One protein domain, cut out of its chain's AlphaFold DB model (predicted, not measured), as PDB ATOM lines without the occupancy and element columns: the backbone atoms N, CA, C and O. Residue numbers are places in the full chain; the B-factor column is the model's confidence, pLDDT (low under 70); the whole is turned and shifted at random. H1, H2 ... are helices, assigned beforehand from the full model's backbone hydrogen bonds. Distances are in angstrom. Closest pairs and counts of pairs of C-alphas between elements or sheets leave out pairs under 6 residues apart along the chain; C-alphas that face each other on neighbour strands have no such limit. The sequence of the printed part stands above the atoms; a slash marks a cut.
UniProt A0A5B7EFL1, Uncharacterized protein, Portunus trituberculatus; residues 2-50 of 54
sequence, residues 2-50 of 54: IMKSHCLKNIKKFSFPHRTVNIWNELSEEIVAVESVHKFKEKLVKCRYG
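What this domain is: This is residues 2 to 50 of the 54 residues of an uncharacterized protein of Portunus trituberculatus (UniProt A0A5B7EFL1). A helical arm sticks out from a small head: residues 2 to 23, with H1 and residues 18 to 23 of H2, stand free at one end, and at the other end short H3 packs on H4, which lies crosswise to the long direction of the model. H1 and H2 follow one another along that direction without packing on each other, and the arm makes most of the length. The printed part has 49 residues with four named helices, in the order H1, H2, H3, H4, and no named strand; the class is all helix. The whole is extended, with a radius of gyration of the C-alphas of 15.6 A, and the C-alphas span 49 by 20 by 16 A along their three main axes.

How they stand to each other: H1, residues 2 to 14, touches no helix. It is apart from H2, residues 18 to 25, although the two are joined by a tight link of 3 residues. H1 is also apart from H3, residues 29 to 32, and from H4, residues 37 to 49. H2 touches no helix either: it is apart from H3, although the two are joined by a tight link of 3 residues, and apart from H4. H3 and H4 touch, with 4 pairs of C-alphas within 8 A. The closest C-alphas of this pair are those of Ile 31 and Phe 40, 6.2 A apart, and the centres of the two helices are 10.3 A apart. H4 touches H3 with residues 40 to 44 alone. In H1, H2 and H4 every O i to N i+4 pair is within hydrogen-bond range; H3, with four residues, is too short for such a pair, and its one O i to N i+3 pair is within range.

Where its parts are: H1 and H4 are the longest helices, with 13 residues each. H1 runs from Ile 2, C-alpha at (-30.851, -7.003, 16.541), to Phe 14, C-alpha at (-31.600, 8.216, 6.050), 18.5 A from first to last C-alpha. H2 runs from His 18 to Asn 25 and measures 10.7 A. H3 runs from Glu 29 to Val 32, 5.0 A. H4 runs from Val 37 to Tyr 49, whose C-alpha is at (-29.497, 23.650, -19.273), and measures 18.5 A.

The domain as a whole: The two C-alphas farthest apart are those of Ile 2 and Gly 50, the first and last printed residues, at 49.9 A. The printed part has no cut. The three links between the helices are tight. The mean pLDDT of the printed part is 85.4, and confidence is low, under 70, at residues 2 to 4 and at residue 50.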
ATOM      1  N   ILE A   2     -29.787  -7.655  17.339       57.84
ATOM      2  CA  ILE A   2     -30.851  -7.003  16.541       57.84
ATOM      3  C   ILE A   2     -30.653  -5.478  16.389       57.84
ATOM      4  O   ILE A   2     -30.959  -4.899  15.352       57.84
ATOM      5  N   MET A   3     -30.061  -4.812  17.383       61.22
ATOM      6  CA  MET A   3     -29.906  -3.350  17.368       61.22
ATOM      7  C   MET A   3     -28.969  -2.850  16.254       61.22
ATOM      8  O   MET A   3     -29.244  -1.832  15.625       61.22
ATOM      9  N   LYS A   4     -27.900  -3.601  15.939       64.19
ATOM     10  CA  LYS A   4     -26.953  -3.248  14.865       64.19
ATOM     11  C   LYS A   4     -27.582  -3.372  13.475       64.19
ATOM     12  O   LYS A   4     -27.321  -2.531  12.623       64.19
ATOM     13  N   SER A   5     -28.443  -4.366  13.240       72.19
ATOM     14  CA  SER A   5     -29.102  -4.532  11.938       72.19
ATOM     15  C   SER A   5     -30.175  -3.466  11.697       72.19
ATOM     16  O   SER A   5     -30.258  -2.937  10.590       72.19
ATOM     17  N   HIS A   6     -30.935  -3.080  12.728       71.44
ATOM     18  CA  HIS A   6     -31.839  -1.927  12.649       71.44
ATOM     19  C   HIS A   6     -31.082  -0.609  12.461       71.44
ATOM     20  O   HIS A   6     -31.474   0.196  11.621       71.44
ATOM     21  N   CYS A   7     -29.963  -0.417  13.164       75.75
ATOM     22  CA  CYS A   7     -29.098   0.750  12.993       75.75
ATOM     23  C   CYS A   7     -28.586   0.871  11.547       75.75
ATOM     24  O   CYS A   7     -28.781   1.905  10.918       75.75
ATOM     25  N   LEU A   8     -28.033  -0.203  10.971       81.56
ATOM     26  CA  LEU A   8     -27.544  -0.205   9.585       81.56
ATOM     27  C   LEU A   8     -28.660   0.029   8.554       81.56
ATOM     28  O   LEU A   8     -28.443   0.726   7.560       81.56
ATOM     29  N   LYS A   9     -29.861  -0.520   8.787       81.38
ATOM     30  CA  LYS A   9     -31.044  -0.247   7.953       81.38
ATOM     31  C   LYS A   9     -31.446   1.225   8.018       81.38
ATOM     32  O   LYS A   9     -31.716   1.821   6.980       81.38
ATOM     33  N   ASN A  10     -31.442   1.811   9.211       84.50
ATOM     34  CA  ASN A  10     -31.761   3.221   9.410       84.50
ATOM     35  C   ASN A  10     -30.707   4.125   8.762       84.50
ATOM     36  O   ASN A  10     -31.078   5.041   8.041       84.50
ATOM     37  N   ILE A  11     -29.414   3.821   8.912       84.25
ATOM     38  CA  ILE A  11     -28.336   4.568   8.248       84.25
ATOM     39  C   ILE A  11     -28.566   4.573   6.740       84.25
ATOM     40  O   ILE A  11     -28.644   5.644   6.151       84.25
ATOM     41  N   LYS A  12     -28.762   3.409   6.110       84.25
ATOM     42  CA  LYS A  12     -29.031   3.359   4.664       84.25
ATOM     43  C   LYS A  12     -30.307   4.108   4.270       84.25
ATOM     44  O   LYS A  12     -30.319   4.742   3.225       84.25
ATOM     45  N   LYS A  13     -31.361   4.047   5.091       87.50
ATOM     46  CA  LYS A  13     -32.645   4.717   4.833       87.50
ATOM     47  C   LYS A  13     -32.545   6.245   4.898       87.50
ATOM     48  O   LYS A  13     -33.241   6.916   4.146       87.50
ATOM     49  N   PHE A  14     -31.724   6.775   5.802       86.50
ATOM     50  CA  PHE A  14     -31.600   8.216   6.050       86.50
ATOM     51  C   PHE A  14     -30.353   8.846   5.416       86.50
ATOM     52  O   PHE A  14     -30.175  10.057   5.492       86.50
ATOM     53  N   SER A  15     -29.489   8.045   4.791       88.00
ATOM     54  CA  SER A  15     -28.308   8.542   4.085       88.00
ATOM     55  C   SER A  15     -28.645   8.901   2.648       88.00
ATOM     56  O   SER A  15     -29.388   8.194   1.967       88.00
ATOM     57  N   PHE A  16     -28.013   9.959   2.152       89.25
ATOM     58  CA  PHE A  16     -28.042  10.273   0.734       89.25
ATOM     59  C   PHE A  16     -27.020   9.424  -0.034       89.25
ATOM     60  O   PHE A  16     -25.936   9.142   0.485       89.25
ATOM     61  N   PRO A  17     -27.320   9.032  -1.286       90.06
ATOM     62  CA  PRO A  17     -26.319   8.446  -2.164       90.06
ATOM     63  C   PRO A  17     -25.120   9.382  -2.322       90.06
ATOM     64  O   PRO A  17     -25.288  10.591  -2.476       90.06
ATOM     65  N   HIS A  18     -23.914   8.816  -2.380       88.31
ATOM     66  CA  HIS A  18     -22.684   9.594  -2.557       88.31
ATOM     67  C   HIS A  18     -22.729  10.488  -3.810       88.31
ATOM     68  O   HIS A  18     -22.339  11.649  -3.769       88.31
ATOM     69  N   ARG A  19     -23.336   9.994  -4.899       89.88
ATOM     70  CA  ARG A  19     -23.583  10.774  -6.122       89.88
ATOM     71  C   ARG A  19     -24.389  12.053  -5.864       89.88
ATOM     72  O   ARG A  19     -24.099  13.077  -6.466       89.88
ATOM     73  N   THR A  20     -25.394  11.998  -4.990       89.75
ATOM     74  CA  THR A  20     -26.222  13.163  -4.647       89.75
ATOM     75  C   THR A  20     -25.417  14.198  -3.870       89.75
ATOM     76  O   THR A  20     -25.556  15.387  -4.134       89.75
ATOM     77  N   VAL A  21     -24.550  13.751  -2.957       89.94
ATOM     78  CA  VAL A  21     -23.673  14.634  -2.174       89.94
ATOM     79  C   VAL A  21     -22.657  15.341  -3.075       89.94
ATOM     80  O   VAL A  21     -22.479  16.545  -2.945       89.94
ATOM     81  N   ASN A  22     -22.051  14.634  -4.033       91.38
ATOM     82  CA  ASN A  22     -21.090  15.246  -4.958       91.38
ATOM     83  C   ASN A  22     -21.750  16.327  -5.821       91.38
ATOM     84  O   ASN A  22     -21.256  17.445  -5.876       91.38
ATOM     85  N   ILE A  23     -22.926  16.034  -6.389       88.62
ATOM     86  CA  ILE A  23     -23.702  17.019  -7.159       88.62
ATOM     87  C   ILE A  23     -24.067  18.234  -6.298       88.62
ATOM     88  O   ILE A  23     -24.064  19.349  -6.800       88.62
ATOM     89  N   TRP A  24     -24.414  18.028  -5.025       90.94
ATOM     90  CA  TRP A  24     -24.733  19.123  -4.109       90.94
ATOM     91  C   TRP A  24     -23.518  20.017  -3.842       90.94
ATOM     92  O   TRP A  24     -23.640  21.235  -3.893       90.94
ATOM     93  N   ASN A  25     -22.351  19.417  -3.610       90.94
ATOM     94  CA  ASN A  25     -21.109  20.144  -3.334       90.94
ATOM     95  C   ASN A  25     -20.564  20.905  -4.553       90.94
ATOM     96  O   ASN A  25     -19.775  21.828  -4.390       90.94
ATOM     97  N   GLU A  26     -20.968  20.521  -5.764       91.12
ATOM     98  CA  GLU A  26     -20.636  21.234  -7.002       91.12
ATOM     99  C   GLU A  26     -21.530  22.466  -7.245       91.12
ATOM    100  O   GLU A  26     -21.237  23.269  -8.133       91.12
ATOM    101  N   LEU A  27     -22.626  22.637  -6.493       90.75
ATOM    102  CA  LEU A  27     -23.484  23.817  -6.612       90.75
ATOM    103  C   LEU A  27     -22.808  25.047  -5.998       90.75
ATOM    104  O   LEU A  27     -22.140  24.962  -4.971       90.75
ATOM    105  N   SER A  28     -23.043  26.218  -6.592       91.00
ATOM    106  CA  SER A  28     -22.601  27.477  -5.997       91.00
ATOM    107  C   SER A  28     -23.423  27.821  -4.753       91.00
ATOM    108  O   SER A  28     -24.621  27.528  -4.670       91.00
ATOM    109  N   GLU A  29     -22.792  28.517  -3.805       91.31
ATOM    110  CA  GLU A  29     -23.461  29.003  -2.593       91.31
ATOM    111  C   GLU A  29     -24.679  29.869  -2.920       91.31
ATOM    112  O   GLU A  29     -25.698  29.770  -2.250       91.31
ATOM    113  N   GLU A  30     -24.625  30.649  -4.003       90.69
ATOM    114  CA  GLU A  30     -25.744  31.473  -4.467       90.69
ATOM    115  C   GLU A  30     -26.992  30.646  -4.811       90.69
ATOM    116  O   GLU A  30     -28.110  31.103  -4.593       90.69
ATOM    117  N   ILE A  31     -26.823  29.432  -5.351       90.62
ATOM    118  CA  ILE A  31     -27.943  28.528  -5.644       90.62
ATOM    119  C   ILE A  31     -28.449  27.908  -4.346       90.62
ATOM    120  O   ILE A  31     -29.656  27.809  -4.158       90.62
ATOM    121  N   VAL A  32     -27.553  27.503  -3.447       90.88
ATOM    122  CA  VAL A  32     -27.912  26.832  -2.188       90.88
ATOM    123  C   VAL A  32     -28.575  27.789  -1.190       90.88
ATOM    124  O   VAL A  32     -29.512  27.393  -0.499       90.88
ATOM    125  N   ALA A  33     -28.142  29.048  -1.142       94.31
ATOM    126  CA  ALA A  33     -28.599  30.069  -0.196       94.31
ATOM    127  C   ALA A  33     -29.943  30.720  -0.573       94.31
ATOM    128  O   ALA A  33     -30.368  31.698   0.044       94.31
ATOM    129  N   VAL A  34     -30.624  30.209  -1.597       95.38
ATOM    130  CA  VAL A  34     -31.892  30.767  -2.058       95.38
ATOM    131  C   VAL A  34     -32.991  30.543  -1.021       95.38
ATOM    132  O   VAL A  34     -33.215  29.438  -0.541       95.38
ATOM    133  N   GLU A  35     -33.746  31.603  -0.754       95.19
ATOM    134  CA  GLU A  35     -34.788  31.675   0.277       95.19
ATOM    135  C   GLU A  35     -35.894  30.608   0.162       95.19
ATOM    136  O   GLU A  35     -36.488  30.218   1.166       95.19
ATOM    137  N   SER A  36     -36.209  30.135  -1.049       95.06
ATOM    138  CA  SER A  36     -37.310  29.194  -1.264       95.06
ATOM    139  C   SER A  36     -36.929  28.010  -2.141       95.06
ATOM    140  O   SER A  36     -36.190  28.129  -3.119       95.06
ATOM    141  N   VAL A  37     -37.538  26.860  -1.840       92.00
ATOM    142  CA  VAL A  37     -37.378  25.623  -2.620       92.00
ATOM    143  C   VAL A  37     -37.816  25.819  -4.074       92.00
ATOM    144  O   VAL A  37     -37.233  25.231  -4.982       92.00
ATOM    145  N   HIS A  38     -38.824  26.659  -4.321       93.50
ATOM    146  CA  HIS A  38     -39.265  26.948  -5.682       93.50
ATOM    147  C   HIS A  38     -38.179  27.692  -6.471       93.50
ATOM    148  O   HIS A  38     -37.794  27.235  -7.549       93.50
ATOM    149  N   LYS A  39     -37.637  28.776  -5.903       91.94
ATOM    150  CA  LYS A  39     -36.563  29.559  -6.528       91.94
ATOM    151  C   LYS A  39     -35.289  28.712  -6.692       91.94
ATOM    152  O   LYS A  39     -34.610  28.815  -7.712       91.94
ATOM    153  N   PHE A  40     -34.997  27.827  -5.730       92.06
ATOM    154  CA  PHE A  40     -33.914  26.842  -5.821       92.06
ATOM    155  C   PHE A  40     -34.082  25.947  -7.053       92.06
ATOM    156  O   PHE A  40     -33.170  25.856  -7.870       92.06
ATOM    157  N   LYS A  41     -35.264  25.338  -7.241       90.69
ATOM    158  CA  LYS A  41     -35.549  24.484  -8.409       90.69
ATOM    159  C   LYS A  41     -35.379  25.239  -9.727       90.69
ATOM    160  O   LYS A  41     -34.794  24.689 -10.655       90.69
ATOM    161  N   GLU A  42     -35.847  26.483  -9.806       90.06
ATOM    162  CA  GLU A  42     -35.700  27.313 -11.007       90.06
ATOM    163  C   GLU A  42     -34.233  27.610 -11.335       90.06
ATOM    164  O   GLU A  42     -33.803  27.389 -12.470       90.06
ATOM    165  N   LYS A  43     -33.438  28.048 -10.347       89.19
ATOM    166  CA  LYS A  43     -32.000  28.293 -10.543       89.19
ATOM    167  C   LYS A  43     -31.248  27.015 -10.916       89.19
ATOM    168  O   LYS A  43     -30.426  27.042 -11.824       89.19
ATOM    169  N   LEU A  44     -31.568  25.884 -10.290       88.69
ATOM    170  CA  LEU A  44     -30.907  24.605 -10.567       88.69
ATOM    171  C   LEU A  44     -31.175  24.111 -11.998       88.69
ATOM    172  O   LEU A  44     -30.273  23.586 -12.652       88.69
ATOM    173  N   VAL A  45     -32.397  24.307 -12.509       86.12
ATOM    174  CA  VAL A  45     -32.737  24.006 -13.910       86.12
ATOM    175  C   VAL A  45     -31.964  24.920 -14.862       86.12
ATOM    176  O   VAL A  45     -31.347  24.416 -15.800       86.12
ATOM    177  N   LYS A  46     -31.919  26.232 -14.593       84.06
ATOM    178  CA  LYS A  46     -31.149  27.191 -15.406       84.06
ATOM    179  C   LYS A  46     -29.656  26.850 -15.455       84.06
ATOM    180  O   LYS A  46     -29.077  26.810 -16.536       84.06
ATOM    181  N   CYS A  47     -29.045  26.509 -14.320       77.81
ATOM    182  CA  CYS A  47     -27.627  26.137 -14.264       77.81
ATOM    183  C   CYS A  47     -27.295  24.860 -15.051       77.81
ATOM    184  O   CYS A  47     -26.187  24.737 -15.560       77.81
ATOM    185  N   ARG A  48     -28.231  23.909 -15.169       76.31
ATOM    186  CA  ARG A  48     -27.994  22.646 -15.894       76.31
ATOM    187  C   ARG A  48     -28.192  22.740 -17.401       76.31
ATOM    188  O   ARG A  48     -27.550  21.993 -18.129       76.31
ATOM    189  N   TYR A  49     -29.104  23.592 -17.861       72.38
ATOM    190  CA  TYR A  49     -29.497  23.650 -19.273       72.38
ATOM    191  C   TYR A  49     -29.009  24.908 -20.003       72.38
ATOM    192  O   TYR A  49     -29.216  25.012 -21.213       72.38
ATOM    193  N   GLY A  50     -28.334  25.818 -19.290       65.81
ATOM    194  CA  GLY A  50     -28.003  27.151 -19.782       65.81
ATOM    195  C   GLY A  50     -29.246  28.037 -19.858       65.81
ATOM    196  O   GLY A  50     -30.376  27.555 -19.738       65.81
TER     197      GLY A  50